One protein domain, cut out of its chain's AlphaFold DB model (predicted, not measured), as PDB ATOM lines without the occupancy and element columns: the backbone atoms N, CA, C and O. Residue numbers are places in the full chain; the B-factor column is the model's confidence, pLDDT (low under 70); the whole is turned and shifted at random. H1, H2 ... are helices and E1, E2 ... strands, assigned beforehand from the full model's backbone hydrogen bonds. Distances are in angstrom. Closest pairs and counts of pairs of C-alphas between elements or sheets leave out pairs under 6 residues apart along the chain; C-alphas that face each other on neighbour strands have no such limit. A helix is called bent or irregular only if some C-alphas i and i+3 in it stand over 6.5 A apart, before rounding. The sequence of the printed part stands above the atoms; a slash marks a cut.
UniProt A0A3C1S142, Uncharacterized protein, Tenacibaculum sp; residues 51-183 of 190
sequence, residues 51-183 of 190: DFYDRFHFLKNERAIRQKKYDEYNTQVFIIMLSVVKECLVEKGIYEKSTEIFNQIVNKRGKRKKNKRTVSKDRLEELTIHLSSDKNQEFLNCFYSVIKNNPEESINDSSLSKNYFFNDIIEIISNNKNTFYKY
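This is residues 51 to 183 of the 190 residues of an uncharacterized protein of Tenacibaculum sp (UniProt A0A3C1S142). Helices H2 and H5 cross steeply in the core; H1 and H6 lie side by side on one side of H2, with H6 packed on residues 80 to 84 of H2 and residues 52 to 59 of H1 packed on H5, and H4 packs slantwise on H2 on the opposite side from H6. The small helix H3 lies beyond H4 at the far end, where the long link of residues 149 to 161 also runs, and a single strand, E1, passes along one side by the first turns of H2. The printed part has 133 residues, with six named helices and one named strand in the order H1, H2, H3, E1, H4, H5, H6; the class is mostly helix. It is compact, with a radius of gyration of the C-alphas of 14.8 A and spans of 42 by 38 by 27 A.

H2, residues 74 to 91, is the longest helix and, with H5, residues 162 to 175, a hub touching three other helices. H2 touches H5 with residues 81 to 85 alone, at a steep tilt of 67 degrees, only just short of about perpendicular; the closest C-alphas, of Met 81 and Ile 173, are 6.6 A apart. H2 touches H4, residues 133 to 148, at a steep tilt of 47 degrees, the same way, closest at C-alphas Lys 86 and Cys 142, 6.2 A. H4 and H5 only just touch, with 3 pairs of C-alphas within 8 A, the closest those of Phe 143 and Phe 165 at 6.8 A. H6, residues 177 to 182, touches H2 at 71 degrees, only just about perpendicular, with Val 84 and Phe 180 as the closest C-alphas at 6.2 A. H1, residues 51 to 67, touches H6 at a shallow tilt of 32 degrees, the same way, closest at C-alphas Arg 63 and Tyr 181, 5.0 A. H1 touches H5 with residues 52 to 59 alone, at a steep tilt of 52 degrees; the closest C-alphas, of Phe 52 and Asn 167, are 6.1 A apart. H3, residues 100 to 107, touches no helix but is near H4, closest at C-alphas Asn 103 and Leu 140, 7.1 A. E1, residues 124 to 131, pairs with no named strand; its closest C-alpha to H2 is that of Ile 129, 4.9 A from Thr 75. Every O i to N i+4 pair is within hydrogen-bond range in H1, H2, H3, H4 and H6, and 7 of 10 in H5.

H2 measures 25.7 A, H1 24.2 A, H4 22.3 A, E1 21.8 A, H5 20.7 A, H3 10.4 A and H6 8.6 A from first to last C-alpha. H1 begins at C-alpha 51, (-27.785, -24.916, 31.610), and H6 ends at C-alpha 182, (-18.032, -5.739, 41.448). H5 is neither bent nor irregular, but only just: C-alphas 163 and 166 are 6.1 A apart.

The C-alphas farthest apart, of Lys 68 and Asn 156, are 42.7 A apart. The printed part has no cut. The links H3 to E1, 16 residues, and H4 to H5, 13 residues, are long. The mean pLDDT of the printed part is 93.0, and no printed residue is under 70.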
ATOM      1  N   ASP A  51     -28.839 -25.012  30.593       93.56
ATOM      2  CA  ASP A  51     -27.785 -24.916  31.610       93.56
ATOM      3  C   ASP A  51     -27.156 -23.511  31.645       93.56
ATOM      4  O   ASP A  51     -26.802 -22.990  32.706       93.56
ATOM      5  N   PHE A  52     -27.023 -22.870  30.480       94.00
ATOM      6  CA  PHE A  52     -26.530 -21.498  30.366       94.00
ATOM      7  C   PHE A  52     -27.580 -20.473  30.779       94.00
ATOM      8  O   PHE A  52     -27.225 -19.446  31.358       94.00
ATOM      9  N   TYR A  53     -28.857 -20.753  30.521       94.69
ATOM     10  CA  TYR A  53     -29.968 -19.932  30.990       94.69
ATOM     11  C   TYR A  53     -30.023 -19.895  32.524       94.69
ATOM     12  O   TYR A  53     -30.022 -18.816  33.122       94.69
ATOM     13  N   ASP A  54     -29.961 -21.063  33.166       96.06
ATOM     14  CA  ASP A  54     -29.943 -21.184  34.624       96.06
ATOM     15  C   ASP A  54     -28.703 -20.500  35.216       96.06
ATOM     16  O   ASP A  54     -28.788 -19.760  36.202       96.06
ATOM     17  N   ARG A  55     -27.540 -20.661  34.570       96.69
ATOM     18  CA  ARG A  55     -26.298 -20.003  34.996       96.69
ATOM     19  C   ARG A  55     -26.360 -18.483  34.861       96.69
ATOM     20  O   ARG A  55     -25.870 -17.785  35.748       96.69
ATOM     21  N   PHE A  56     -26.968 -17.959  33.796       96.69
ATOM     22  CA  PHE A  56     -27.199 -16.522  33.640       96.69
ATOM     23  C   PHE A  56     -28.021 -15.965  34.808       96.69
ATOM     24  O   PHE A  56     -27.612 -14.978  35.424       96.69
ATOM     25  N   HIS A  57     -29.134 -16.615  35.159       96.69
ATOM     26  CA  HIS A  57     -29.980 -16.172  36.273       96.69
ATOM     27  C   HIS A  57     -29.297 -16.316  37.628       96.69
ATOM     28  O   HIS A  57     -29.434 -15.434  38.472       96.69
ATOM     29  N   PHE A  58     -28.502 -17.368  37.829       97.12
ATOM     30  CA  PHE A  58     -27.679 -17.501  39.030       97.12
ATOM     31  C   PHE A  58     -26.704 -16.323  39.175       97.12
ATOM     32  O   PHE A  58     -26.688 -15.658  40.211       97.12
ATOM     33  N   LEU A  59     -25.935 -16.016  38.122       97.19
ATOM     34  CA  LEU A  59     -24.993 -14.891  38.105       97.19
ATOM     35  C   LEU A  59     -25.709 -13.556  38.350       97.19
ATOM     36  O   LEU A  59     -25.242 -12.735  39.141       97.19
ATOM     37  N   LYS A  60     -26.852 -13.347  37.692       96.19
ATOM     38  CA  LYS A  60     -27.703 -12.167  37.869       96.19
ATOM     39  C   LYS A  60     -28.156 -12.002  39.322       96.19
ATOM     40  O   LYS A  60     -27.984 -10.928  39.892       96.19
ATOM     41  N   ASN A  61     -28.709 -13.051  39.924       95.75
ATOM     42  CA  ASN A  61     -29.249 -12.998  41.281       95.75
ATOM     43  C   ASN A  61     -28.140 -12.797  42.322       95.75
ATOM     44  O   ASN A  61     -28.276 -11.963  43.214       95.75
ATOM     45  N   GLU A  62     -27.008 -13.488  42.174       95.94
ATOM     46  CA  GLU A  62     -25.831 -13.285  43.026       95.94
ATOM     47  C   GLU A  62     -25.329 -11.840  42.970       95.94
ATOM     48  O   GLU A  62     -25.007 -11.238  43.999       95.94
ATOM     49  N   ARG A  63     -25.282 -11.258  41.768       94.50
ATOM     50  CA  ARG A  63     -24.921  -9.853  41.589       94.50
ATOM     51  C   ARG A  63     -25.920  -8.931  42.288       94.50
ATOM     52  O   ARG A  63     -25.487  -8.058  43.041       94.50
ATOM     53  N   ALA A  64     -27.217  -9.141  42.074       93.69
ATOM     54  CA  ALA A  64     -28.282  -8.346  42.678       93.69
ATOM     55  C   ALA A  64     -28.177  -8.325  44.210       93.69
ATOM     56  O   ALA A  64     -28.236  -7.255  44.816       93.69
ATOM     57  N   ILE A  65     -27.917  -9.482  44.831       93.81
ATOM     58  CA  ILE A  65     -27.705  -9.613  46.280       93.81
ATOM     59  C   ILE A  65     -26.481  -8.804  46.730       93.81
ATOM     60  O   ILE A  65     -26.564  -8.007  47.666       93.81
ATOM     61  N   ARG A  66     -25.337  -8.973  46.054       93.38
ATOM     62  CA  ARG A  66     -24.069  -8.315  46.425       93.38
ATOM     63  C   ARG A  66     -24.123  -6.798  46.272       93.38
ATOM     64  O   ARG A  66     -23.563  -6.083  47.098       93.38
ATOM     65  N   GLN A  67     -24.787  -6.322  45.223       91.25
ATOM     66  CA  GLN A  67     -24.921  -4.900  44.905       91.25
ATOM     67  C   GLN A  67     -26.142  -4.252  45.570       91.25
ATOM     68  O   GLN A  67     -26.274  -3.032  45.524       91.25
ATOM     69  N   LYS A  68     -27.023  -5.050  46.191       91.38
ATOM     70  CA  LYS A  68     -28.337  -4.625  46.695       91.38
ATOM     71  C   LYS A  68     -29.189  -3.947  45.607       91.38
ATOM     72  O   LYS A  68     -29.868  -2.961  45.879       91.38
ATOM     73  N   LYS A  69     -29.139  -4.475  44.378       87.38
ATOM     74  CA  LYS A  69     -29.867  -3.981  43.194       87.38
ATOM     75  C   LYS A  69     -30.749  -5.082  42.612       87.38
ATOM     76  O   LYS A  69     -30.291  -5.886  41.808       87.38
ATOM     77  N   TYR A  70     -31.999  -5.152  43.057       87.56
ATOM     78  CA  TYR A  70     -32.930  -6.236  42.704       87.56
ATOM     79  C   TYR A  70     -33.807  -5.931  41.483       87.56
ATOM     80  O   TYR A  70     -34.531  -6.799  41.004       87.56
ATOM     81  N   ASP A  71     -33.732  -4.705  40.979       86.31
ATOM     82  CA  ASP A  71     -34.470  -4.178  39.834       86.31
ATOM     83  C   ASP A  71     -33.708  -4.314  38.502       86.31
ATOM     84  O   ASP A  71     -34.254  -3.987  37.446       86.31
ATOM     85  N   GLU A  72     -32.474  -4.840  38.519       85.94
ATOM     86  CA  GLU A  72     -31.693  -5.072  37.300       85.94
ATOM     87  C   GLU A  72     -32.410  -6.092  36.388       85.94
ATOM     88  O   GLU A  72     -32.519  -7.288  36.688       85.94
ATOM     89  N   TYR A  73     -32.891  -5.640  35.227       91.44
ATOM     90  CA  TYR A  73     -33.510  -6.514  34.226       91.44
ATOM     91  C   TYR A  73     -32.464  -7.140  33.293       91.44
ATOM     92  O   TYR A  73     -31.312  -6.715  33.222       91.44
ATOM     93  N   ASN A  74     -32.862  -8.181  32.552       94.50
ATOM     94  CA  ASN A  74     -31.931  -9.056  31.821       94.50
ATOM     95  C   ASN A  74     -31.002  -8.299  30.860       94.50
ATOM     96  O   ASN A  74     -29.812  -8.593  30.795       94.50
ATOM     97  N   THR A  75     -31.524  -7.292  30.162       94.69
ATOM     98  CA  THR A  75     -30.741  -6.426  29.274       94.69
ATOM     99  C   THR A  75     -29.647  -5.653  30.009       94.69
ATOM    100  O   THR A  75     -28.517  -5.636  29.532       94.69
ATOM    101  N   GLN A  76     -29.944  -5.024  31.152       93.94
ATOM    102  CA  GLN A  76     -28.936  -4.273  31.916       93.94
ATOM    103  C   GLN A  76     -27.806  -5.195  32.366       93.94
ATOM    104  O   GLN A  76     -26.629  -4.890  32.179       93.94
ATOM    105  N   VAL A  77     -28.176  -6.363  32.889       95.50
ATOM    106  CA  VAL A  77     -27.228  -7.388  33.330       95.50
ATOM    107  C   VAL A  77     -26.363  -7.857  32.165       95.50
ATOM    108  O   VAL A  77     -25.147  -7.964  32.304       95.50
ATOM    109  N   PHE A  78     -26.964  -8.088  30.999       96.06
ATOM    110  CA  PHE A  78     -26.225  -8.488  29.811       96.06
ATOM    111  C   PHE A  78     -25.277  -7.397  29.302       96.06
ATOM    112  O   PHE A  78     -24.154  -7.707  28.925       96.06
ATOM    113  N   ILE A  79     -25.671  -6.121  29.339       95.44
ATOM    114  CA  ILE A  79     -24.776  -5.002  28.997       95.44
ATOM    115  C   ILE A  79     -23.560  -4.983  29.931       95.44
ATOM    116  O   ILE A  79     -22.436  -4.822  29.467       95.44
ATOM    117  N   ILE A  80     -23.763  -5.214  31.230       95.81
ATOM    118  CA  ILE A  80     -22.664  -5.321  32.197       95.81
ATOM    119  C   ILE A  80     -21.771  -6.526  31.877       95.81
ATOM    120  O   ILE A  80     -20.547  -6.405  31.896       95.81
ATOM    121  N   MET A  81     -22.361  -7.677  31.540       97.00
ATOM    122  CA  MET A  81     -21.601  -8.845  31.085       97.00
ATOM    123  C   MET A  81     -20.761  -8.517  29.843       97.00
ATOM    124  O   MET A  81     -19.581  -8.843  29.810       97.00
ATOM    125  N   LEU A  82     -21.319  -7.822  28.849       96.75
ATOM    126  CA  LEU A  82     -20.569  -7.398  27.663       96.75
ATOM    127  C   LEU A  82     -19.378  -6.509  28.017       96.75
ATOM    128  O   LEU A  82     -18.287  -6.726  27.492       96.75
ATOM    129  N   SER A  83     -19.557  -5.555  28.930       96.19
ATOM    130  CA  SER A  83     -18.471  -4.667  29.346       96.19
ATOM    131  C   SER A  83     -17.350  -5.425  30.064       96.19
ATOM    132  O   SER A  83     -16.182  -5.214  29.749       96.19
ATOM    133  N   VAL A  84     -17.683  -6.391  30.925       96.94
ATOM    134  CA  VAL A  84     -16.685  -7.269  31.564       96.94
ATOM    135  C   VAL A  84     -15.981  -8.155  30.535       96.94
ATOM    136  O   VAL A  84     -14.762  -8.291  30.577       96.94
ATOM    137  N   VAL A  85     -16.713  -8.744  29.581       97.81
ATOM    138  CA  VAL A  85     -16.107  -9.545  28.501       97.81
ATOM    139  C   VAL A  85     -15.128  -8.698  27.696       97.81
ATOM    140  O   VAL A  85     -14.008  -9.137  27.449       97.81
ATOM    141  N   LYS A  86     -15.517  -7.481  27.314       97.31
ATOM    142  CA  LYS A  86     -14.644  -6.541  26.610       97.31
ATOM    143  C   LYS A  86     -13.380  -6.243  27.410       97.31
ATOM    144  O   LYS A  86     -12.300  -6.337  26.838       97.31
ATOM    145  N   GLU A  87     -13.495  -5.929  28.699       96.19
ATOM    146  CA  GLU A  87     -12.335  -5.709  29.573       96.19
ATOM    147  C   GLU A  87     -11.410  -6.929  29.585       96.19
ATOM    148  O   GLU A  87     -10.225  -6.788  29.293       96.19
ATOM    149  N   CYS A  88     -11.951  -8.139  29.756       96.88
ATOM    150  CA  CYS A  88     -11.159  -9.369  29.695       96.88
ATOM    151  C   CYS A  88     -10.453  -9.573  28.341       96.88
ATOM    152  O   CYS A  88      -9.346 -10.107  28.295       96.88
ATOM    153  N   LEU A  89     -11.086  -9.204  27.224       97.44
ATOM    154  CA  LEU A  89     -10.482  -9.305  25.891       97.44
ATOM    155  C   LEU A  89      -9.394  -8.239  25.675       97.44
ATOM    156  O   LEU A  89      -8.382  -8.524  25.034       97.44
ATOM    157  N   VAL A  90      -9.592  -7.031  26.210       97.44
ATOM    158  CA  VAL A  90      -8.620  -5.928  26.159       97.44
ATOM    159  C   VAL A  90      -7.392  -6.256  27.002       97.44
ATOM    160  O   VAL A  90      -6.278  -6.136  26.503       97.44
ATOM    161  N   GLU A  91      -7.575  -6.736  28.233       96.31
ATOM    162  CA  GLU A  91      -6.480  -7.153  29.124       96.31
ATOM    163  C   GLU A  91      -5.631  -8.272  28.509       96.31
ATOM    164  O   GLU A  91      -4.414  -8.304  28.677       96.31
ATOM    165  N   LYS A  92      -6.261  -9.169  27.744       96.69
ATOM    166  CA  LYS A  92      -5.574 -10.225  26.987       96.69
ATOM    167  C   LYS A  92      -4.900  -9.731  25.702       96.69
ATOM    168  O   LYS A  92      -4.204 -10.514  25.063       96.69
ATOM    169  N   GLY A  93      -5.122  -8.483  25.291       97.50
ATOM    170  CA  GLY A  93      -4.589  -7.925  24.046       97.50
ATOM    171  C   GLY A  93      -5.218  -8.499  22.772       97.50
ATOM    172  O   GLY A  93      -4.611  -8.414  21.710       97.50
ATOM    173  N   ILE A  94      -6.415  -9.094  22.864       97.56
ATOM    174  CA  ILE A  94      -7.083  -9.781  21.741       97.56
ATOM    175  C   ILE A  94      -8.382  -9.107  21.287       97.56
ATOM    176  O   ILE A  94      -9.037  -9.590  20.362       97.56
ATOM    177  N   TYR A  95      -8.786  -8.020  21.946       98.06
ATOM    178  CA  TYR A  95      -9.964  -7.259  21.549       98.06
ATOM    179  C   TYR A  95      -9.734  -6.538  20.218       98.06
ATOM    180  O   TYR A  95      -8.840  -5.703  20.085       98.06
ATOM    181  N   GLU A  96     -10.601  -6.809  19.251       97.44
ATOM    182  CA  GLU A  96     -10.570  -6.227  17.919       97.44
ATOM    183  C   GLU A  96     -11.983  -5.851  17.458       97.44
ATOM    184  O   GLU A  96     -12.976  -6.514  17.772       97.44
ATOM    185  N   LYS A  97     -12.081  -4.764  16.687       97.62
ATOM    186  CA  LYS A  97     -13.339  -4.374  16.047       97.62
ATOM    187  C   LYS A  97     -13.712  -5.392  14.970       97.62
ATOM    188  O   LYS A  97     -12.853  -5.822  14.203       97.62
ATOM    189  N   SER A  98     -14.990  -5.749  14.896       97.19
ATOM    190  CA  SER A  98     -15.469  -6.674  13.876       97.19
ATOM    191  C   SER A  98     -15.355  -6.073  12.476       97.19
ATOM    192  O   SER A  98     -15.554  -4.875  12.268       97.19
ATOM    193  N   THR A  99     -15.036  -6.919  11.498       96.75
ATOM    194  CA  THR A  99     -15.015  -6.509  10.092       96.75
ATOM    195  C   THR A  99     -16.429  -6.433   9.528       96.75
ATOM    196  O   THR A  99     -17.342  -7.126   9.983       96.75
ATOM    197  N   GLU A 100     -16.606  -5.634   8.478       95.62
ATOM    198  CA  GLU A 100     -17.887  -5.537   7.772       95.62
ATOM    199  C   GLU A 100     -18.339  -6.903   7.227       95.62
ATOM    200  O   GLU A 100     -19.497  -7.290   7.372       95.62
ATOM    201  N   ILE A 101     -17.398  -7.693   6.699       94.38
ATOM    202  CA  ILE A 101     -17.662  -9.053   6.210       94.38
ATOM    203  C   ILE A 101     -18.196  -9.941   7.341       94.38
ATOM    204  O   ILE A 101     -19.213 -10.616   7.171       94.38
ATOM    205  N   PHE A 102     -17.559  -9.918   8.517       95.69
ATOM    206  CA  PHE A 102     -18.031 -10.683   9.670       95.69
ATOM    207  C   PHE A 102     -19.436 -10.245  10.097       95.69
ATOM    208  O   PHE A 102     -20.309 -11.090  10.311       95.69
ATOM    209  N   ASN A 103     -19.684  -8.933  10.157       94.62
ATOM    210  CA  ASN A 103     -20.993  -8.381  10.504       94.62
ATOM    211  C   ASN A 103     -22.078  -8.878   9.542       94.62
ATOM    212  O   ASN A 103     -23.137  -9.323   9.989       94.62
ATOM    213  N   GLN A 104     -21.812  -8.877   8.236       92.44
ATOM    214  CA  GLN A 104     -22.732  -9.411   7.229       92.44
ATOM    215  C   GLN A 104     -23.006 -10.904   7.443       92.44
ATOM    216  O   GLN A 104     -24.163 -11.337   7.388       92.44
ATOM    217  N   ILE A 105     -21.975 -11.692   7.766       92.31
ATOM    218  CA  ILE A 105     -22.108 -13.124   8.052       92.31
ATOM    219  C   ILE A 105     -23.036 -13.359   9.244       92.31
ATOM    220  O   ILE A 105     -24.006 -14.114   9.126       92.31
ATOM    221  N   VAL A 106     -22.796 -12.714  10.387       91.94
ATOM    222  CA  VAL A 106     -23.556 -12.970  11.626       91.94
ATOM    223  C   VAL A 106     -24.929 -12.289  11.652       91.94
ATOM    224  O   VAL A 106     -25.822 -12.732  12.378       91.94
ATOM    225  N   ASN A 107     -25.147 -11.272  10.814       89.19
ATOM    226  CA  ASN A 107     -26.451 -10.624  10.629       89.19
ATOM    227  C   ASN A 107     -27.308 -11.259   9.527       89.19
ATOM    228  O   ASN A 107     -28.499 -10.950   9.440       89.19
ATOM    229  N   LYS A 108     -26.750 -12.164   8.708       88.25
ATOM    230  CA  LYS A 108     -27.500 -12.876   7.665       88.25
ATOM    231  C   LYS A 108     -28.802 -13.475   8.214       88.25
ATOM    232  O   LYS A 108     -28.801 -14.225   9.196       88.25
ATOM    233  N   ARG A 109     -29.916 -13.152   7.553       82.62
ATOM    234  CA  ARG A 109     -31.251 -13.682   7.862       82.62
ATOM    235  C   ARG A 109     -31.433 -15.079   7.259       82.62
ATOM    236  O   ARG A 109     -30.847 -15.400   6.227       82.62
ATOM    237  N   GLY A 110     -32.289 -15.886   7.883       81.50
ATOM    238  CA  GLY A 110     -32.676 -17.211   7.391       81.50
ATOM    239  C   GLY A 110     -32.066 -18.376   8.170       81.50
ATOM    240  O   GLY A 110     -31.439 -18.205   9.215       81.50
ATOM    241  N   LYS A 111     -32.303 -19.596   7.673       81.69
ATOM    242  CA  LYS A 111     -31.801 -20.823   8.302       81.69
ATOM    243  C   LYS A 111     -30.282 -20.907   8.145       81.69
ATOM    244  O   LYS A 111     -29.763 -20.806   7.035       81.69
ATOM    245  N   ARG A 112     -29.587 -21.140   9.257       85.00
ATOM    246  CA  ARG A 112     -28.147 -21.428   9.290       85.00
ATOM    247  C   ARG A 112     -27.917 -22.933   9.380       85.00
ATOM    248  O   ARG A 112     -28.782 -23.667   9.866       85.00
ATOM    249  N   LYS A 113     -26.755 -23.392   8.910       87.00
ATOM    250  CA  LYS A 113     -26.304 -24.764   9.167       87.00
ATOM    251  C   LYS A 113     -26.091 -24.938  10.671       87.00
ATOM    252  O   LYS A 113     -25.668 -23.997  11.341       87.00
ATOM    253  N   LYS A 114     -26.414 -26.122  11.192       85.94
ATOM    254  CA  LYS A 114     -26.151 -26.445  12.596       85.94
ATOM    255  C   LYS A 114     -24.642 -26.527  12.828       85.94
ATOM    256  O   LYS A 114     -23.914 -26.977  11.948       85.94
ATOM    257  N   ASN A 115     -24.207 -26.117  14.009       83.19
ATOM    258  CA  ASN A 115     -22.820 -26.163  14.461       83.19
ATOM    259  C   ASN A 115     -22.753 -26.546  15.945       83.19
ATOM    260  O   ASN A 115     -23.790 -26.779  16.569       83.19
ATOM    261  N   LYS A 116     -21.542 -26.551  16.517       81.31
ATOM    262  CA  LYS A 116     -21.298 -26.896  17.928       81.31
ATOM    263  C   LYS A 116     -22.076 -26.045  18.938       81.31
ATOM    264  O   LYS A 116     -22.317 -26.500  20.044       81.31
ATOM    265  N   ARG A 117     -22.503 -24.837  18.555       79.50
ATOM    266  CA  ARG A 117     -23.293 -23.951  19.420       79.50
ATOM    267  C   ARG A 117     -24.805 -24.084  19.225       79.50
ATOM    268  O   ARG A 117     -25.575 -23.403  19.891       79.50
ATOM    269  N   THR A 118     -25.252 -24.903  18.275       86.00
ATOM    270  CA  THR A 118     -26.679 -25.060  17.998       86.00
ATOM    271  C   THR A 118     -27.351 -25.876  19.093       86.00
ATOM    272  O   THR A 118     -27.082 -27.064  19.236       86.00
ATOM    273  N   VAL A 119     -28.278 -25.243  19.807       83.94
ATOM    274  CA  VAL A 119     -29.032 -25.847  20.912       83.94
ATOM    275  C   VAL A 119     -30.159 -26.740  20.382       83.94
ATOM    276  O   VAL A 119     -30.827 -26.410  19.393       83.94
ATOM    277  N   SER A 120     -30.368 -27.893  21.018       86.38
ATOM    278  CA  SER A 120     -31.479 -28.795  20.710       86.38
ATOM    279  C   SER A 120     -32.805 -28.234  21.244       86.38
ATOM    280  O   SER A 120     -32.840 -27.504  22.227       86.38
ATOM    281  N   LYS A 121     -33.925 -28.530  20.572       87.44
ATOM    282  CA  LYS A 121     -35.226 -27.899  20.887       87.44
ATOM    283  C   LYS A 121     -35.737 -28.207  22.299       87.44
ATOM    284  O   LYS A 121     -36.453 -27.400  22.864       87.44
ATOM    285  N   ASP A 122     -35.405 -29.379  22.817       90.56
ATOM    286  CA  ASP A 122     -35.767 -29.888  24.142       90.56
ATOM    287  C   ASP A 122     -35.014 -29.201  25.290       90.56
ATOM    288  O   ASP A 122     -35.474 -29.230  26.426       90.56
ATOM    289  N   ARG A 123     -33.880 -28.561  24.990       88.69
ATOM    290  CA  ARG A 123     -33.053 -27.819  25.955       88.69
ATOM    291  C   ARG A 123     -33.064 -26.314  25.705       88.69
ATOM    292  O   ARG A 123     -32.248 -25.593  26.269       88.69
ATOM    293  N   LEU A 124     -33.930 -25.859  24.806       90.62
ATOM    294  CA  LEU A 124     -33.950 -24.492  24.323       90.62
ATOM    295  C   LEU A 124     -34.740 -23.598  25.274       90.62
ATOM    296  O   LEU A 124     -35.950 -23.753  25.397       90.62
ATOM    297  N   GLU A 125     -34.063 -22.609  25.836       93.81
ATOM    298  CA  GLU A 125     -34.677 -21.484  26.527       93.81
ATOM    299  C   GLU A 125     -34.517 -20.210  25.693       93.81
ATOM    300  O   GLU A 125     -33.594 -20.079  24.876       93.81
ATOM    301  N   GLU A 126     -35.423 -19.251  25.888       92.31
ATOM    302  CA  GLU A 126     -35.393 -17.974  25.178       92.31
ATOM    303  C   GLU A 126     -35.237 -16.790  26.141       92.31
ATOM    304  O   GLU A 126     -35.865 -16.713  27.198       92.31
ATOM    305  N   LEU A 127     -34.378 -15.841  25.761       93.44
ATOM    306  CA  LEU A 127     -34.131 -14.613  26.512       93.44
ATOM    307  C   LEU A 127     -34.188 -13.413  25.574       93.44
ATOM    308  O   LEU A 127     -33.453 -13.346  24.586       93.44
ATOM    309  N   THR A 128     -35.034 -12.444  25.909       93.88
ATOM    310  CA  THR A 128     -35.127 -11.190  25.158       93.88
ATOM    311  C   THR A 128     -34.167 -10.154  25.729       93.88
ATOM    312  O   THR A 128     -34.185  -9.877  26.929       93.88
ATOM    313  N   ILE A 129     -33.347  -9.567  24.858       94.69
ATOM    314  CA  ILE A 129     -32.366  -8.530  25.186       94.69
ATOM    315  C   ILE A 129     -32.507  -7.366  24.205       94.69
ATOM    316  O   ILE A 129     -32.675  -7.570  23.003       94.69
ATOM    317  N   HIS A 130     -32.403  -6.141  24.714       94.25
ATOM    318  CA  HIS A 130     -32.511  -4.916  23.922       94.25
ATOM    319  C   HIS A 130     -31.185  -4.159  23.952       94.25
ATOM    320  O   HIS A 130     -30.747  -3.737  25.014       94.25
ATOM    321  N   LEU A 131     -30.540  -3.952  22.810       93.31
ATOM    322  CA  LEU A 131     -29.268  -3.228  22.748       93.31
ATOM    323  C   LEU A 131     -29.433  -1.923  21.977       93.31
ATOM    324  O   LEU A 131     -30.046  -1.924  20.914       93.31
ATOM    325  N   SER A 132     -28.847  -0.829  22.465       93.38
ATOM    326  CA  SER A 132     -28.598   0.340  21.613       93.38
ATOM    327  C   SER A 132     -27.630  -0.034  20.484       93.38
ATOM    328  O   SER A 132     -26.961  -1.074  20.542       93.38
ATOM    329  N   SER A 133     -27.533   0.807  19.451       91.50
ATOM    330  CA  SER A 133     -26.607   0.581  18.331       91.50
ATOM    331  C   SER A 133     -25.164   0.362  18.809       91.50
ATOM    332  O   SER A 133     -24.504  -0.586  18.377       91.50
ATOM    333  N   ASP A 134     -24.706   1.156  19.779       92.81
ATOM    334  CA  ASP A 134     -23.343   1.072  20.306       92.81
ATOM    335  C   ASP A 134     -23.097  -0.222  21.082       92.81
ATOM    336  O   ASP A 134     -22.095  -0.906  20.860       92.81
ATOM    337  N   LYS A 135     -24.039  -0.622  21.947       94.69
ATOM    338  CA  LYS A 135     -23.930  -1.893  22.683       94.69
ATOM    339  C   LYS A 135     -24.063  -3.098  21.756       94.69
ATOM    340  O   LYS A 135     -23.414  -4.119  21.972       94.69
ATOM    341  N   ASN A 136     -24.843  -2.974  20.685       94.94
ATOM    342  CA  ASN A 136     -24.898  -3.974  19.631       94.94
ATOM    343  C   ASN A 136     -23.550  -4.102  18.902       94.94
ATOM    344  O   ASN A 136     -23.084  -5.217  18.684       94.94
ATOM    345  N   GLN A 137     -22.897  -2.992  18.559       95.31
ATOM    346  CA  GLN A 137     -21.575  -3.039  17.935       95.31
ATOM    347  C   GLN A 137     -20.513  -3.605  18.891       95.31
ATOM    348  O   GLN A 137     -19.673  -4.399  18.472       95.31
ATOM    349  N   GLU A 138     -20.572  -3.263  20.181       96.25
ATOM    350  CA  GLU A 138     -19.708  -3.850  21.214       96.25
ATOM    351  C   GLU A 138     -19.880  -5.372  21.302       96.25
ATOM    352  O   GLU A 138     -18.889  -6.105  21.334       96.25
ATOM    353  N   PHE A 139     -21.121  -5.860  21.244       96.56
ATOM    354  CA  PHE A 139     -21.418  -7.289  21.191       96.56
ATOM    355  C   PHE A 139     -20.790  -7.976  19.969       96.56
ATOM    356  O   PHE A 139     -20.169  -9.031  20.113       96.56
ATOM    357  N   LEU A 140     -20.882  -7.368  18.779       96.62
ATOM    358  CA  LEU A 140     -20.268  -7.912  17.561       96.62
ATOM    359  C   LEU A 140     -18.736  -7.904  17.615       96.62
ATOM    360  O   LEU A 140     -18.113  -8.867  17.170       96.62
ATOM    361  N   ASN A 141     -18.129  -6.865  18.194       98.12
ATOM    362  CA  ASN A 141     -16.678  -6.794  18.387       98.12
ATOM    363  C   ASN A 141     -16.191  -7.896  19.340       98.12
ATOM    364  O   ASN A 141     -15.215  -8.582  19.038       98.12
ATOM    365  N   CYS A 142     -16.897  -8.115  20.456       98.00
ATOM    366  CA  CYS A 142     -16.593  -9.209  21.380       98.00
ATOM    367  C   CYS A 142     -16.723 -10.571  20.688       98.00
ATOM    368  O   CYS A 142     -15.832 -11.408  20.819       98.00
ATOM    369  N   PHE A 143     -17.789 -10.768  19.905       96.75
ATOM    370  CA  PHE A 143     -17.990 -11.995  19.134       96.75
ATOM    371  C   PHE A 143     -16.828 -12.236  18.178       96.75
ATOM    372  O   PHE A 143     -16.170 -13.268  18.248       96.75
ATOM    373  N   TYR A 144     -16.512 -11.256  17.340       97.94
ATOM    374  CA  TYR A 144     -15.416 -11.363  16.390       97.94
ATOM    375  C   TYR A 144     -14.075 -11.658  17.072       97.94
ATOM    376  O   TYR A 144     -13.364 -12.566  16.646       97.94
ATOM    377  N   SER A 145     -13.764 -10.951  18.163       98.00
ATOM    378  CA  SER A 145     -12.525 -11.134  18.927       98.00
ATOM    379  C   SER A 145     -12.380 -12.563  19.456       98.00
ATOM    380  O   SER A 145     -11.304 -13.147  19.353       98.00
ATOM    381  N   VAL A 146     -13.461 -13.153  19.979       96.31
ATOM    382  CA  VAL A 146     -13.447 -14.536  20.483       96.31
ATOM    383  C   VAL A 146     -13.228 -15.540  19.352       96.31
ATOM    384  O   VAL A 146     -12.382 -16.420  19.484       96.31
ATOM    385  N   ILE A 147     -13.935 -15.399  18.226       95.50
ATOM    386  CA  ILE A 147     -13.818 -16.340  17.099       95.50
ATOM    387  C   ILE A 147     -12.457 -16.226  16.418       95.50
ATOM    388  O   ILE A 147     -11.834 -17.243  16.136       95.50
ATOM    389  N   LYS A 148     -11.966 -15.003  16.180       96.44
ATOM    390  CA  LYS A 148     -10.675 -14.768  15.515       96.44
ATOM    391  C   LYS A 148      -9.508 -15.408  16.266       96.44
ATOM    392  O   LYS A 148      -8.552 -15.853  15.640       96.44
ATOM    393  N   ASN A 149      -9.593 -15.447  17.594       95.31
ATOM    394  CA  ASN A 149      -8.547 -15.981  18.460       95.31
ATOM    395  C   ASN A 149      -8.790 -17.442  18.876       95.31
ATOM    396  O   ASN A 149      -8.041 -17.968  19.697       95.31
ATOM    397  N   ASN A 150      -9.809 -18.111  18.324       92.19
ATOM    398  CA  ASN A 150     -10.038 -19.535  18.539       92.19
ATOM    399  C   ASN A 150      -9.504 -20.339  17.335       92.19
ATOM    400  O   ASN A 150     -10.049 -20.206  16.239       92.19
ATOM    401  N   PRO A 151      -8.481 -21.200  17.511       91.94
ATOM    402  CA  PRO A 151      -7.880 -21.952  16.407       91.94
ATOM    403  C   PRO A 151      -8.826 -22.981  15.765       91.94
ATOM    404  O   PRO A 151      -8.578 -23.423  14.647       91.94
ATOM    405  N   GLU A 152      -9.906 -23.367  16.446       91.19
ATOM    406  CA  GLU A 152     -10.896 -24.322  15.934       91.19
ATOM    407  C   GLU A 152     -12.021 -23.655  15.139       91.19
ATOM    408  O   GLU A 152     -12.965 -24.320  14.700       91.19
ATOM    409  N   GLU A 153     -11.983 -22.333  15.000       91.31
ATOM    410  CA  GLU A 153     -13.075 -21.567  14.427       91.31
ATOM    411  C   GLU A 153     -12.609 -20.636  13.321       91.31
ATOM    412  O   GLU A 153     -11.460 -20.217  13.241       91.31
ATOM    413  N   SER A 154     -13.542 -20.308  12.431       92.38
ATOM    414  CA  SER A 154     -13.287 -19.394  11.331       92.38
ATOM    415  C   SER A 154     -14.237 -18.217  11.409       92.38
ATOM    416  O   SER A 154     -15.454 -18.390  11.439       92.38
ATOM    417  N   ILE A 155     -13.687 -17.004  11.330       93.38
ATOM    418  CA  ILE A 155     -14.471 -15.769  11.190       93.38
ATOM    419  C   ILE A 155     -15.334 -15.753   9.915       93.38
ATOM    420  O   ILE A 155     -16.286 -14.986   9.824       93.38
ATOM    421  N   ASN A 156     -15.031 -16.619   8.943       93.00
ATOM    422  CA  ASN A 156     -15.784 -16.749   7.700       93.00
ATOM    423  C   ASN A 156     -16.873 -17.836   7.766       93.00
ATOM    424  O   ASN A 156     -17.547 -18.095   6.767       93.00
ATOM    425  N   ASP A 157     -17.062 -18.496   8.915       90.81
ATOM    426  CA  ASP A 157     -18.062 -19.549   9.042       90.81
ATOM    427  C   ASP A 157     -19.491 -18.979   9.025       90.81
ATOM    428  O   ASP A 157     -19.982 -18.339   9.957       90.81
ATOM    429  N   SER A 158     -20.210 -19.293   7.948       89.00
ATOM    430  CA  SER A 158     -21.619 -18.936   7.754       89.00
ATOM    431  C   SER A 158     -22.587 -19.505   8.806       89.00
ATOM    432  O   SER A 158     -23.735 -19.056   8.892       89.00
ATOM    433  N   SER A 159     -22.163 -20.496   9.593       89.31
ATOM    434  CA  SER A 159     -22.957 -21.103  10.661       89.31
ATOM    435  C   SER A 159     -23.007 -20.248  11.935       89.31
ATOM    436  O   SER A 159     -23.927 -20.413  12.742       89.31
ATOM    437  N   LEU A 160     -22.066 -19.308  12.107       90.06
ATOM    438  CA  LEU A 160     -21.981 -18.443  13.282       90.06
ATOM    439  C   LEU A 160     -23.289 -17.690  13.513       90.06
ATOM    440  O   LEU A 160     -23.919 -17.195  12.582       90.06
ATOM    441  N   SER A 161     -23.716 -17.608  14.768       87.88
ATOM    442  CA  SER A 161     -24.997 -17.016  15.139       87.88
ATOM    443  C   SER A 161     -24.842 -16.213  16.413       87.88
ATOM    444  O   SER A 161     -24.402 -16.742  17.434       87.88
ATOM    445  N   LYS A 162     -25.291 -14.960  16.364       87.50
ATOM    446  CA  LYS A 162     -25.337 -14.059  17.519       87.50
ATOM    447  C   LYS A 162     -26.120 -14.669  18.682       87.50
ATOM    448  O   LYS A 162     -25.735 -14.518  19.831       87.50
ATOM    449  N   ASN A 163     -27.174 -15.425  18.372       82.00
ATOM    450  CA  ASN A 163     -28.018 -16.049  19.386       82.00
ATOM    451  C   ASN A 163     -27.270 -17.095  20.213       82.00
ATOM    452  O   ASN A 163     -27.578 -17.244  21.388       82.00
ATOM    453  N   TYR A 164     -26.307 -17.797  19.611       82.31
ATOM    454  CA  TYR A 164     -25.569 -18.852  20.299       82.31
ATOM    455  C   TYR A 164     -24.271 -18.359  20.942       82.31
ATOM    456  O   TYR A 164     -23.792 -18.988  21.878       82.31
ATOM    457  N   PHE A 165     -23.736 -17.219  20.491       89.94
ATOM    458  CA  PHE A 165     -22.569 -16.590  21.119       89.94
ATOM    459  C   PHE A 165     -22.838 -16.120  22.562       89.94
ATOM    460  O   PHE A 165     -21.916 -15.907  23.343       89.94
ATOM    461  N   PHE A 166     -24.110 -16.002  22.956       90.94
ATOM    462  CA  PHE A 166     -24.475 -15.743  24.347       90.94
ATOM    463  C   PHE A 166     -23.895 -16.789  25.312       90.94
ATOM    464  O   PHE A 166     -23.466 -16.428  26.403       90.94
ATOM    465  N   ASN A 167     -23.825 -18.063  24.910       90.81
ATOM    466  CA  ASN A 167     -23.272 -19.120  25.759       90.81
ATOM    467  C   ASN A 167     -21.792 -18.851  26.076       90.81
ATOM    468  O   ASN A 167     -21.402 -18.910  27.240       90.81
ATOM    469  N   ASP A 168     -21.002 -18.455  25.070       91.88
ATOM    470  CA  ASP A 168     -19.590 -18.096  25.248       91.88
ATOM    471  C   ASP A 168     -19.437 -16.905  26.224       91.88
ATOM    472  O   ASP A 168     -18.546 -16.901  27.075       91.88
ATOM    473  N   ILE A 169     -20.339 -15.913  26.171       95.38
ATOM    474  CA  ILE A 169     -20.360 -14.801  27.141       95.38
ATOM    475  C   ILE A 169     -20.567 -15.323  28.562       95.38
ATOM    476  O   ILE A 169     -19.827 -14.938  29.468       95.38
ATOM    477  N   ILE A 170     -21.541 -16.212  28.773       95.62
ATOM    478  CA  ILE A 170     -21.806 -16.777  30.101       95.62
ATOM    479  C   ILE A 170     -20.598 -17.561  30.622       95.62
ATOM    480  O   ILE A 170     -20.283 -17.459  31.809       95.62
ATOM    481  N   GLU A 171     -19.884 -18.300  29.771       94.81
ATOM    482  CA  GLU A 171     -18.647 -18.987  30.165       94.81
ATOM    483  C   GLU A 171     -17.557 -18.008  30.599       94.81
ATOM    484  O   GLU A 171     -16.991 -18.153  31.687       94.81
ATOM    485  N   ILE A 172     -17.296 -16.974  29.794       96.38
ATOM    486  CA  ILE A 172     -16.290 -15.955  30.117       96.38
ATOM    487  C   ILE A 172     -16.641 -15.268  31.441       96.38
ATOM    488  O   ILE A 172     -15.770 -15.119  32.300       96.38
ATOM    489  N   ILE A 173     -17.906 -14.906  31.653       97.88
ATOM    490  CA  ILE A 173     -18.352 -14.286  32.906       97.88
ATOM    491  C   ILE A 173     -18.247 -15.244  34.084       97.88
ATOM    492  O   ILE A 173     -17.823 -14.831  35.159       97.88
ATOM    493  N   SER A 174     -18.568 -16.522  33.901       96.62
ATOM    494  CA  SER A 174     -18.437 -17.522  34.966       96.62
ATOM    495  C   SER A 174     -16.993 -17.629  35.459       96.62
ATOM    496  O   SER A 174     -16.753 -17.684  36.668       96.62
ATOM    497  N   ASN A 175     -16.033 -17.562  34.533       96.62
ATOM    498  CA  ASN A 175     -14.601 -17.562  34.835       96.62
ATOM    499  C   ASN A 175     -14.112 -16.236  35.447       96.62
ATOM    500  O   ASN A 175     -13.098 -16.218  36.136       96.62
ATOM    501  N   ASN A 176     -14.854 -15.141  35.255       96.44
ATOM    502  CA  ASN A 176     -14.514 -13.793  35.727       96.44
ATOM    503  C   ASN A 176     -15.576 -13.215  36.683       96.44
ATOM    504  O   ASN A 176     -15.761 -11.998  36.786       96.44
ATOM    505  N   LYS A 177     -16.277 -14.086  37.422       95.69
ATOM    506  CA  LYS A 177     -17.467 -13.721  38.214       95.69
ATOM    507  C   LYS A 177     -17.208 -12.622  39.242       95.69
ATOM    508  O   LYS A 177     -18.074 -11.794  39.488       95.69
ATOM    509  N   ASN A 178     -16.007 -12.576  39.821       94.56
ATOM    510  CA  ASN A 178     -15.653 -11.570  40.823       94.56
ATOM    511  C   ASN A 178     -15.614 -10.157  40.229       94.56
ATOM    512  O   ASN A 178     -16.098  -9.223  40.867       94.56
ATOM    513  N   THR A 179     -15.070 -10.009  39.019       94.38
ATOM    514  CA  THR A 179     -15.070  -8.742  38.277       94.38
ATOM    515  C   THR A 179     -16.501  -8.351  37.939       94.38
ATOM    516  O   THR A 179     -16.942  -7.251  38.268       94.38
ATOM    517  N   PHE A 180     -17.279  -9.301  37.418       96.44
ATOM    518  CA  PHE A 180     -18.690  -9.090  37.110       96.44
ATOM    519  C   PHE A 180     -19.525  -8.659  38.323       96.44
ATOM    520  O   PHE A 180     -20.306  -7.716  38.224       96.44
ATOM    521  N   TYR A 181     -19.346  -9.275  39.491       95.12
ATOM    522  CA  TYR A 181     -20.091  -8.910  40.699       95.12
ATOM    523  C   TYR A 181     -19.717  -7.546  41.264       95.12
ATOM    524  O   TYR A 181     -20.533  -6.950  41.961       95.12
ATOM    525  N   LYS A 182     -18.506  -7.052  40.993       92.12
ATOM    526  CA  LYS A 182     -18.032  -5.739  41.448       92.12
ATOM    527  C   LYS A 182     -18.269  -4.631  40.428       92.12
ATOM    528  O   LYS A 182     -18.132  -3.467  40.784       92.12
ATOM    529  N   TYR A 183     -18.631  -4.980  39.194       91.06
ATOM    530  CA  TYR A 183     -18.807  -4.016  38.118       91.06
ATOM    531  C   TYR A 183     -19.877  -2.981  38.469       91.06
ATOM    532  O   TYR A 183     -21.040  -3.333  38.688       91.06
TER     533      TYR A 183